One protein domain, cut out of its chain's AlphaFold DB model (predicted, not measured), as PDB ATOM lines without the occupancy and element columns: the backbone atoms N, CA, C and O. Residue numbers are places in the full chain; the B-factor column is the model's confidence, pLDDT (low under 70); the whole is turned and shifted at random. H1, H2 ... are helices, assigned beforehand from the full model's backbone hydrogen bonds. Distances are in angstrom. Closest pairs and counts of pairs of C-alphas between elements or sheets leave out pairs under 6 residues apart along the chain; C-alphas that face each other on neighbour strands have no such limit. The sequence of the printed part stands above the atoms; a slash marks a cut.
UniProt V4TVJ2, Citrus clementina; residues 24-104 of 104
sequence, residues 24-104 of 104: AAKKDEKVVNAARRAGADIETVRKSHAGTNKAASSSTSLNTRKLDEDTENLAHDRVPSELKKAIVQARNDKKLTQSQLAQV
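Overview. This is residues 24 to 104 of the 104 residues of a protein of Citrus clementina (UniProt V4TVJ2). The model is an open, strung-out chain with no common core: H3, the longest helix, and H4 make a loose corner at one end, H1 lies at the other, and H2 sits alone along the winding stretch between them. H4 comes near H3 about perpendicular to it, after a tight turn, and H1 and H2 touch no helix. The printed part has 81 residues with four named helices, in the order H1, H2, H3, H4, and no named strand; its class is all helix, though under half of the residues, 34 of 81, are in named elements. The whole is extended, with a radius of gyration of the C-alphas of 22.1 A, and the C-alphas span 60 by 40 by 25 A.

Along the chain. Find C-alpha 81 at (187.805, 158.483, 160.711); from there H3, residues 81 to 93, runs 18.6 A to C-alpha 93 at (174.539, 150.749, 171.179). Read on to H4, residues 98 to 103, which ends at C-alpha 103 at (170.895, 143.698, 155.633). Go back along the chain to H2, residues 64 to 69. Farther back is H1, residues 29 to 37, which begins at C-alpha 29 at (155.312, 175.366, 138.938) and is 12.2 A from first to last C-alpha.

Arrangement. Look first at H3 and H4, which are close but not clearly touching, with 2 pairs of C-alphas within 8 A. Their closest C-alphas are those of Arg 91 and Leu 101, 7.4 A apart. Their lines stand about perpendicular, at 83 degrees, and their centres are 13.7 A apart. Moving outward, H2 is apart from H3 and from H4. H1 is apart from H2, H3 and H4. Look along the backbones of H1, H2, H3 and H4, and you will find every O i to N i+4 pair within hydrogen-bond range.

Size, cuts and confidence. Compare Gly 39 with Lys 95: their C-alphas are the two farthest apart, at 60.4 A. From the C-alpha of Ala 24 to that of Val 104, the chain's last residue, it is 37.1 A. The printed part has no cut. The link from H1 to H2, with 26 residues, and the link from H2 to H3, with 11, are long; the link from H3 to H4, with 4, is tight. Residues 44 to 87 stand free, of which 64 to 69 belong to H2 and 81 to 87 belong to H3. Look at the B-factor column at residues 73 to 75: these 3 residues are under 70 in pLDDT, where the model's confidence is low, while the mean of the printed part is 85.8.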
ATOM      1  N   ALA A  24     165.988 177.691 135.754       72.75
ATOM      2  CA  ALA A  24     165.309 177.209 136.955       72.75
ATOM      3  C   ALA A  24     163.963 177.922 137.173       72.75
ATOM      4  O   ALA A  24     162.955 177.263 137.405       72.75
ATOM      5  N   ALA A  25     163.920 179.245 136.997       74.19
ATOM      6  CA  ALA A  25     162.701 180.040 137.107       74.19
ATOM      7  C   ALA A  25     161.665 179.672 136.033       74.19
ATOM      8  O   ALA A  25     160.471 179.721 136.298       74.19
ATOM      9  N   LYS A  26     162.098 179.248 134.838       78.44
ATOM     10  CA  LYS A  26     161.188 178.773 133.778       78.44
ATOM     11  C   LYS A  26     160.525 177.425 134.088       78.44
ATOM     12  O   LYS A  26     159.488 177.123 133.510       78.44
ATOM     13  N   LYS A  27     161.122 176.620 134.972       82.06
ATOM     14  CA  LYS A  27     160.605 175.304 135.387       82.06
ATOM     15  C   LYS A  27     159.772 175.364 136.666       82.06
ATOM     16  O   LYS A  27     159.245 174.336 137.080       82.06
ATOM     17  N   ASP A  28     159.671 176.537 137.288       86.44
ATOM     18  CA  ASP A  28     158.865 176.738 138.486       86.44
ATOM     19  C   ASP A  28     157.383 176.464 138.201       86.44
ATOM     20  O   ASP A  28     156.845 176.872 137.167       86.44
ATOM     21  N   GLU A  29     156.702 175.792 139.129       86.88
ATOM     22  CA  GLU A  29     155.312 175.366 138.938       86.88
ATOM     23  C   GLU A  29     154.370 176.541 138.678       86.88
ATOM     24  O   GLU A  29     153.420 176.411 137.900       86.88
ATOM     25  N   LYS A  30     154.626 177.710 139.282       88.56
ATOM     26  CA  LYS A  30     153.794 178.899 139.060       88.56
ATOM     27  C   LYS A  30     153.917 179.379 137.620       88.56
ATOM     28  O   LYS A  30     152.908 179.718 137.004       88.56
ATOM     29  N   VAL A  31     155.133 179.364 137.079       87.44
ATOM     30  CA  VAL A  31     155.419 179.778 135.700       87.44
ATOM     31  C   VAL A  31     154.823 178.782 134.705       87.44
ATOM     32  O   VAL A  31     154.151 179.198 133.762       87.44
ATOM     33  N   VAL A  32     154.966 177.478 134.956       88.62
ATOM     34  CA  VAL A  32     154.377 176.423 134.112       88.62
ATOM     35  C   VAL A  32     152.845 176.488 134.123       88.62
ATOM     36  O   VAL A  32     152.207 176.386 133.076       88.62
ATOM     37  N   ASN A  33     152.230 176.707 135.287       90.50
ATOM     38  CA  ASN A  33     150.775 176.830 135.392       90.50
ATOM     39  C   ASN A  33     150.247 178.113 134.734       90.50
ATOM     40  O   ASN A  33     149.180 178.080 134.121       90.50
ATOM     41  N   ALA A  34     150.978 179.228 134.828       89.62
ATOM     42  CA  ALA A  34     150.637 180.460 134.121       89.62
ATOM     43  C   ALA A  34     150.702 180.267 132.597       89.62
ATOM     44  O   ALA A  34     149.748 180.618 131.906       89.62
ATOM     45  N   ALA A  35     151.765 179.632 132.091       88.44
ATOM     46  CA  ALA A  35     151.899 179.283 130.676       88.44
ATOM     47  C   ALA A  35     150.746 178.383 130.198       88.44
ATOM     48  O   ALA A  35     150.151 178.652 129.158       88.44
ATOM     49  N   ARG A  36     150.349 177.386 131.008       90.19
ATOM     50  CA  ARG A  36     149.229 176.482 130.690       90.19
ATOM     51  C   ARG A  36     147.908 177.233 130.559       90.19
ATOM     52  O   ARG A  36     147.135 176.957 129.651       90.19
ATOM     53  N   ARG A  37     147.642 178.179 131.464       92.12
ATOM     54  CA  ARG A  37     146.423 179.007 131.434       92.12
ATOM     55  C   ARG A  37     146.414 179.982 130.260       92.12
ATOM     56  O   ARG A  37     145.353 180.255 129.719       92.12
ATOM     57  N   ALA A  38     147.583 180.492 129.883       91.25
ATOM     58  CA  ALA A  38     147.745 181.408 128.761       91.25
ATOM     59  C   ALA A  38     147.719 180.708 127.388       91.25
ATOM     60  O   ALA A  38     147.792 181.392 126.374       91.25
ATOM     61  N   GLY A  39     147.646 179.370 127.344       88.69
ATOM     62  CA  GLY A  39     147.738 178.605 126.097       88.69
ATOM     63  C   GLY A  39     149.113 178.694 125.430       88.69
ATOM     64  O   GLY A  39     149.216 178.484 124.228       88.69
ATOM     65  N   ALA A  40     150.156 179.041 126.190       88.44
ATOM     66  CA  ALA A  40     151.522 179.108 125.689       88.44
ATOM     67  C   ALA A  40     152.136 177.704 125.586       88.44
ATOM     68  O   ALA A  40     151.778 176.803 126.351       88.44
ATOM     69  N   ASP A  41     153.098 177.539 124.680       84.81
ATOM     70  CA  ASP A  41     153.760 176.255 124.457       84.81
ATOM     71  C   ASP A  41     154.532 175.784 125.698       84.81
ATOM     72  O   ASP A  41     155.344 176.513 126.279       84.81
ATOM     73  N   ILE A  42     154.286 174.532 126.097       87.19
ATOM     74  CA  ILE A  42     154.975 173.864 127.203       87.19
ATOM     75  C   ILE A  42     155.688 172.639 126.650       87.19
ATOM     76  O   ILE A  42     155.063 171.655 126.257       87.19
ATOM     77  N   GLU A  43     157.015 172.675 126.687       88.62
ATOM     78  CA  GLU A  43     157.832 171.513 126.370       88.62
ATOM     79  C   GLU A  43     157.835 170.533 127.550       88.62
ATOM     80  O   GLU A  43     158.113 170.902 128.697       88.62
ATOM     81  N   THR A  44     157.551 169.260 127.272       88.19
ATOM     82  CA  THR A  44     157.677 168.182 128.259       88.19
ATOM     83  C   THR A  44     158.702 167.172 127.778       88.19
ATOM     84  O   THR A  44     158.621 166.661 126.666       88.19
ATOM     85  N   VAL A  45     159.687 166.883 128.628       88.69
ATOM     86  CA  VAL A  45     160.755 165.931 128.321       88.69
ATOM     87  C   VAL A  45     160.773 164.857 129.395       88.69
ATOM     88  O   VAL A  45     160.854 165.144 130.595       88.69
ATOM     89  N   ARG A  46     160.702 163.597 128.966       89.25
ATOM     90  CA  ARG A  46     160.825 162.446 129.862       89.25
ATOM     91  C   ARG A  46     162.237 162.416 130.457       89.25
ATOM     92  O   ARG A  46     163.223 162.520 129.737       89.25
ATOM     93  N   LYS A  47     162.347 162.236 131.778       86.94
ATOM     94  CA  LYS A  47     163.652 162.056 132.443       86.94
ATOM     95  C   LYS A  47     164.322 160.768 131.944       86.94
ATOM     96  O   LYS A  47     163.635 159.768 131.747       86.94
ATOM     97  N   SER A  48     165.650 160.767 131.827       84.38
ATOM     98  CA  SER A  48     166.447 159.646 131.290       84.38
ATOM     99  C   SER A  48     166.166 158.286 131.945       84.38
ATOM    100  O   SER A  48     166.187 157.264 131.270       84.38
ATOM    101  N   HIS A  49     165.853 158.265 133.244       82.81
ATOM    102  CA  HIS A  49     165.538 157.046 134.003       82.81
ATOM    103  C   HIS A  49     164.065 156.944 134.432       82.81
ATOM    104  O   HIS A  49     163.722 156.149 135.310       82.81
ATOM    105  N   ALA A  50     163.175 157.751 133.842       86.38
ATOM    106  CA  ALA A  50     161.758 157.743 134.201       86.38
ATOM    107  C   ALA A  50     161.125 156.362 133.973       86.38
ATOM    108  O   ALA A  50     161.283 155.778 132.900       86.38
ATOM    109  N   GLY A  51     160.354 155.884 134.952       86.31
ATOM    110  CA  GLY A  51     159.652 154.598 134.880       86.31
ATOM    111  C   GLY A  51     160.517 153.380 135.216       86.31
ATOM    112  O   GLY A  51     160.102 152.262 134.939       86.31
ATOM    113  N   THR A  52     161.702 153.582 135.797       86.25
ATOM    114  CA  THR A  52     162.561 152.494 136.291       86.25
ATOM    115  C   THR A  52     162.805 152.648 137.792       86.25
ATOM    116  O   THR A  52     162.870 153.767 138.299       86.25
ATOM    117  N   ASN A  53     162.956 151.532 138.506       84.38
ATOM    118  CA  ASN A  53     163.306 151.475 139.930       84.38
ATOM    119  C   ASN A  53     164.799 151.160 140.128       84.38
ATOM    120  O   ASN A  53     165.172 150.360 140.985       84.38
ATOM    121  N   LYS A  54     165.667 151.753 139.300       83.06
ATOM    122  CA  LYS A  54     167.110 151.513 139.388       83.06
ATOM    123  C   LYS A  54     167.621 151.977 140.758       83.06
ATOM    124  O   LYS A  54     167.479 153.149 141.100       83.06
ATOM    125  N   ALA A  55     168.198 151.067 141.544       78.12
ATOM    126  CA  ALA A  55     168.724 151.401 142.867       78.12
ATOM    127  C   ALA A  55     169.831 152.460 142.755       78.12
ATOM    128  O   ALA A  55     170.626 152.416 141.817       78.12
ATOM    129  N   ALA A  56     169.944 153.377 143.717       74.75
ATOM    130  CA  ALA A  56     171.006 154.391 143.702       74.75
ATOM    131  C   ALA A  56     172.422 153.774 143.690       74.75
ATOM    132  O   ALA A  56     173.348 154.372 143.159       74.75
ATOM    133  N   SER A  57     172.572 152.548 144.202       75.81
ATOM    134  CA  SER A  57     173.807 151.755 144.164       75.81
ATOM    135  C   SER A  57     174.133 151.142 142.796       75.81
ATOM    136  O   SER A  57     175.238 150.658 142.587       75.81
ATOM    137  N   SER A  58     173.188 151.139 141.853       75.44
ATOM    138  CA  SER A  58     173.352 150.522 140.526       75.44
ATOM    139  C   SER A  58     174.090 151.408 139.514       75.44
ATOM    140  O   SER A  58     174.270 151.030 138.352       75.44
ATOM    141  N   SER A  59     174.457 152.621 139.920       76.94
ATOM    142  CA  SER A  59     175.247 153.559 139.133       76.94
ATOM    143  C   SER A  59     176.143 154.382 140.043       76.94
ATOM    144  O   SER A  59     175.829 154.616 141.206       76.94
ATOM    145  N   THR A  60     177.239 154.869 139.478       78.25
ATOM    146  CA  THR A  60     178.127 155.823 140.135       78.25
ATOM    147  C   THR A  60     177.382 157.120 140.473       78.25
ATOM    148  O   THR A  60     176.613 157.632 139.663       78.25
ATOM    149  N   SER A  61     177.623 157.660 141.672       77.50
ATOM    150  CA  SER A  61     177.103 158.962 142.124       77.50
ATOM    151  C   SER A  61     177.837 160.161 141.508       77.50
ATOM    152  O   SER A  61     177.396 161.301 141.634       77.50
ATOM    153  N   LEU A  62     178.969 159.905 140.855       80.44
ATOM    154  CA  LEU A  62     179.807 160.888 140.178       80.44
ATOM    155  C   LEU A  62     179.356 161.094 138.723       80.44
ATOM    156  O   LEU A  62     178.732 160.236 138.100       80.44
ATOM    157  N   ASN A  63     179.720 162.241 138.153       82.12
ATOM    158  CA  ASN A  63     179.461 162.523 136.744       82.12
ATOM    159  C   ASN A  63     180.419 161.707 135.869       82.12
ATOM    160  O   ASN A  63     181.580 162.077 135.718       82.12
ATOM    161  N   THR A  64     179.923 160.628 135.263       83.12
ATOM    162  CA  THR A  64     180.733 159.707 134.443       83.12
ATOM    163  C   THR A  64     181.416 160.389 133.262       83.12
ATOM    164  O   THR A  64     182.532 160.025 132.933       83.12
ATOM    165  N   ARG A  65     180.794 161.419 132.673       85.00
ATOM    166  CA  ARG A  65     181.416 162.220 131.611       85.00
ATOM    167  C   ARG A  65     182.687 162.929 132.085       85.00
ATOM    168  O   ARG A  65     183.667 162.942 131.364       85.00
ATOM    169  N   LYS A  66     182.667 163.503 133.290       82.62
ATOM    170  CA  LYS A  66     183.850 164.173 133.842       82.62
ATOM    171  C   LYS A  66     184.955 163.168 134.147       82.62
ATOM    172  O   LYS A  66     186.097 163.432 133.834       82.62
ATOM    173  N   LEU A  67     184.595 161.996 134.676       81.94
ATOM    174  CA  LEU A  67     185.556 160.917 134.924       81.94
ATOM    175  C   LEU A  67     186.223 160.387 133.647       81.94
ATOM    176  O   LEU A  67     187.348 159.918 133.717       81.94
ATOM    177  N   ASP A  68     185.520 160.423 132.516       82.31
ATOM    178  CA  ASP A  68     186.054 160.023 131.208       82.31
ATOM    179  C   ASP A  68     186.968 161.109 130.604       82.31
ATOM    180  O   ASP A  68     187.941 160.808 129.922       82.31
ATOM    181  N   GLU A  69     186.666 162.385 130.882       84.25
ATOM    182  CA  GLU A  69     187.467 163.544 130.467       84.25
ATOM    183  C   GLU A  69     188.710 163.764 131.362       84.25
ATOM    184  O   GLU A  69     189.714 164.297 130.888       84.25
ATOM    185  N   ASP A  70     188.668 163.351 132.634       77.94
ATOM    186  CA  ASP A  70     189.765 163.485 133.599       77.94
ATOM    187  C   ASP A  70     190.859 162.427 133.341       77.94
ATOM    188  O   ASP A  70     190.711 161.248 133.668       77.94
ATOM    189  N   THR A  71     191.992 162.853 132.777       71.06
ATOM    190  CA  THR A  71     193.101 161.968 132.366       71.06
ATOM    191  C   THR A  71     194.292 161.919 133.334       71.06
ATOM    192  O   THR A  71     195.205 161.119 133.120       71.06
ATOM    193  N   GLU A  72     194.300 162.711 134.415       70.75
ATOM    194  CA  GLU A  72     195.383 162.736 135.414       70.75
ATOM    195  C   GLU A  72     194.889 162.505 136.859       70.75
ATOM    196  O   GLU A  72     193.820 162.963 137.248       70.75
ATOM    197  N   ASN A  73     195.694 161.765 137.641       62.28
ATOM    198  CA  ASN A  73     195.539 161.345 139.048       62.28
ATOM    199  C   ASN A  73     194.135 161.440 139.685       62.28
ATOM    200  O   ASN A  73     193.770 162.413 140.346       62.28
ATOM    201  N   LEU A  74     193.417 160.316 139.628       64.50
ATOM    202  CA  LEU A  74     192.139 160.099 140.297       64.50
ATOM    203  C   LEU A  74     192.325 159.856 141.811       64.50
ATOM    204  O   LEU A  74     192.387 158.717 142.280       64.50
ATOM    205  N   ALA A  75     192.431 160.927 142.597       68.50
ATOM    206  CA  ALA A  75     192.359 160.839 144.055       68.50
ATOM    207  C   ALA A  75     190.891 160.858 144.514       68.50
ATOM    208  O   ALA A  75     190.156 161.805 144.244       68.50
ATOM    209  N   HIS A  76     190.457 159.813 145.222       75.56
ATOM    210  CA  HIS A  76     189.125 159.756 145.823       75.56
ATOM    211  C   HIS A  76     189.172 160.088 147.312       75.56
ATOM    212  O   HIS A  76     189.973 159.516 148.059       75.56
ATOM    213  N   ASP A  77     188.246 160.939 147.748       80.12
ATOM    214  CA  ASP A  77     188.026 161.199 149.163       80.12
ATOM    215  C   ASP A  77     187.645 159.906 149.887       80.12
ATOM    216  O   ASP A  77     186.722 159.179 149.507       80.12
ATOM    217  N   ARG A  78     188.384 159.606 150.954       85.50
ATOM    218  CA  ARG A  78     188.099 158.461 151.817       85.50
ATOM    219  C   ARG A  78     187.128 158.862 152.913       85.50
ATOM    220  O   ARG A  78     187.059 160.011 153.334       85.50
ATOM    221  N   VAL A  79     186.421 157.864 153.428       87.19
ATOM    222  CA  VAL A  79     185.530 158.038 154.573       87.19
ATOM    223  C   VAL A  79     186.325 158.589 155.770       87.19
ATOM    224  O   VAL A  79     187.314 157.963 156.167       87.19
ATOM    225  N   PRO A  80     185.902 159.718 156.374       92.62
ATOM    226  CA  PRO A  80     186.565 160.278 157.546       92.62
ATOM    227  C   PRO A  80     186.573 159.306 158.734       92.62
ATOM    228  O   PRO A  80     185.614 158.567 158.972       92.62
ATOM    229  N   SER A  81     187.644 159.341 159.528       93.38
ATOM    230  CA  SER A  81     187.805 158.483 160.711       93.38
ATOM    231  C   SER A  81     186.726 158.721 161.772       93.38
ATOM    232  O   SER A  81     186.272 157.767 162.403       93.38
ATOM    233  N   GLU A  82     186.278 159.964 161.935       94.88
ATOM    234  CA  GLU A  82     185.223 160.332 162.885       94.88
ATOM    235  C   GLU A  82     183.877 159.698 162.520       94.88
ATOM    236  O   GLU A  82     183.218 159.106 163.375       94.88
ATOM    237  N   LEU A  83     183.519 159.695 161.231       94.06
ATOM    238  CA  LEU A  83     182.302 159.028 160.763       94.06
ATOM    239  C   LEU A  83     182.364 157.516 161.025       94.06
ATOM    240  O   LEU A  83     181.397 156.927 161.507       94.06
ATOM    241  N   LYS A  84     183.522 156.888 160.779       93.75
ATOM    242  CA  LYS A  84     183.737 155.463 161.081       93.75
ATOM    243  C   LYS A  84     183.502 155.156 162.564       93.75
ATOM    244  O   LYS A  84     182.832 154.172 162.875       93.75
ATOM    245  N   LYS A  85     184.043 155.972 163.475       95.69
ATOM    246  CA  LYS A  85     183.869 155.785 164.927       95.69
ATOM    247  C   LYS A  85     182.403 155.928 165.336       95.69
ATOM    248  O   LYS A  85     181.888 155.049 166.023       95.69
ATOM    249  N   ALA A  86     181.729 156.973 164.851       96.31
ATOM    250  CA  ALA A  86     180.323 157.231 165.155       96.31
ATOM    251  C   ALA A  86     179.409 156.075 164.713       96.31
ATOM    252  O   ALA A  86     178.546 155.639 165.473       96.31
ATOM    253  N   ILE A  87     179.638 155.521 163.515       95.12
ATOM    254  CA  ILE A  87     178.867 154.375 163.008       95.12
ATOM    255  C   ILE A  87     179.082 153.135 163.882       95.12
ATOM    256  O   ILE A  87     178.119 152.449 164.221       95.12
ATOM    257  N   VAL A  88     180.329 152.837 164.261       95.31
ATOM    258  CA  VAL A  88     180.635 151.669 165.105       95.31
ATOM    259  C   VAL A  88     179.998 151.807 166.487       95.31
ATOM    260  O   VAL A  88     179.424 150.835 166.979       95.31
ATOM    261  N   GLN A  89     180.055 152.997 167.084       95.44
ATOM    262  CA  GLN A  89     179.416 153.274 168.369       95.44
ATOM    263  C   GLN A  89     177.901 153.055 168.286       95.44
ATOM    264  O   GLN A  89     177.373 152.196 168.987       95.44
ATOM    265  N   ALA A  90     177.227 153.714 167.340       95.38
ATOM    266  CA  ALA A  90     175.781 153.580 167.165       95.38
ATOM    267  C   ALA A  90     175.345 152.133 166.862       95.38
ATOM    268  O   ALA A  90     174.280 151.694 167.298       95.38
ATOM    269  N   ARG A  91     176.164 151.369 166.125       96.62
ATOM    270  CA  ARG A  91     175.919 149.946 165.856       96.62
ATOM    271  C   ARG A  91     175.954 149.124 167.148       96.62
ATOM    272  O   ARG A  91     175.069 148.298 167.367       96.62
ATOM    273  N   ASN A  92     176.966 149.346 167.984       94.62
ATOM    274  CA  ASN A  92     177.132 148.625 169.243       94.62
ATOM    275  C   ASN A  92     176.034 148.999 170.255       94.62
ATOM    276  O   ASN A  92     175.493 148.104 170.900       94.62
ATOM    277  N   ASP A  93     175.641 150.275 170.325       96.12
ATOM    278  CA  ASP A  93     174.539 150.749 171.179       96.12
ATOM    279  C   ASP A  93     173.211 150.072 170.812       96.12
ATOM    280  O   ASP A  93     172.424 149.683 171.675       96.12
ATOM    281  N   LYS A  94     172.993 149.852 169.510       95.19
ATOM    282  CA  LYS A  94     171.843 149.109 168.976       95.19
ATOM    283  C   LYS A  94     172.012 147.587 169.017       95.19
ATOM    284  O   LYS A  94     171.118 146.877 168.567       95.19
ATOM    285  N   LYS A  95     173.130 147.081 169.552       95.25
ATOM    286  CA  LYS A  95     173.469 145.647 169.637       95.25
ATOM    287  C   LYS A  95     173.398 144.921 168.288       95.25
ATOM    288  O   LYS A  95     173.027 143.752 168.229       95.25
ATOM    289  N   LEU A  96     173.754 145.611 167.205       94.75
ATOM    290  CA  LEU A  96     173.747 145.052 165.854       94.75
ATOM    291  C   LEU A  96     175.133 144.528 165.466       94.75
ATOM    292  O   LEU A  96     176.164 145.125 165.782       94.75
ATOM    293  N   THR A  97     175.169 143.436 164.710       93.62
ATOM    294  CA  THR A  97     176.383 143.013 164.001       93.62
ATOM    295  C   THR A  97     176.533 143.784 162.685       93.62
ATOM    296  O   THR A  97     175.606 144.438 162.206       93.62
ATOM    297  N   GLN A  98     177.717 143.729 162.066       93.12
ATOM    298  CA  GLN A  98     177.929 144.367 160.760       93.12
ATOM    299  C   GLN A  98     177.045 143.756 159.666       93.12
ATOM    300  O   GLN A  98     176.530 144.494 158.834       93.12
ATOM    301  N   SER A  99     176.859 142.431 159.672       94.06
ATOM    302  CA  SER A  99     175.998 141.751 158.700       94.06
ATOM    303  C   SER A  99     174.539 142.156 158.866       94.06
ATOM    304  O   SER A  99     173.878 142.423 157.871       94.06
ATOM    305  N   GLN A 100     174.065 142.282 160.107       92.75
ATOM    306  CA  GLN A 100     172.715 142.761 160.387       92.75
ATOM    307  C   GLN A 100     172.534 144.205 159.923       92.75
ATOM    308  O   GLN A 100     171.586 144.487 159.208       92.75
ATOM    309  N   LEU A 101     173.468 145.108 160.241       93.44
ATOM    310  CA  LEU A 101     173.392 146.499 159.780       93.44
ATOM    311  C   LEU A 101     173.391 146.623 158.247       93.44
ATOM    312  O   LEU A 101     172.776 147.540 157.726       93.44
ATOM    313  N   ALA A 102     174.086 145.735 157.535       91.50
ATOM    314  CA  ALA A 102     174.136 145.753 156.073       91.50
ATOM    315  C   ALA A 102     172.878 145.169 155.403       91.50
ATOM    316  O   ALA A 102     172.655 145.418 154.221       91.50
ATOM    317  N   GLN A 103     172.114 144.347 156.126       90.44
ATOM    318  CA  GLN A 103     170.895 143.698 155.633       90.44
ATOM    319  C   GLN A 103     169.618 144.477 155.964       90.44
ATOM    320  O   GLN A 103     168.591 144.226 155.336       90.44
ATOM    321  N   VAL A 104     169.681 145.367 156.958       75.38
ATOM    322  CA  VAL A 104     168.618 146.327 157.291       75.38
ATOM    323  C   VAL A 104     168.566 147.419 156.231       75.38
ATOM    324  O   VAL A 104     167.439 147.732 155.792       75.38
TER     325      VAL A 104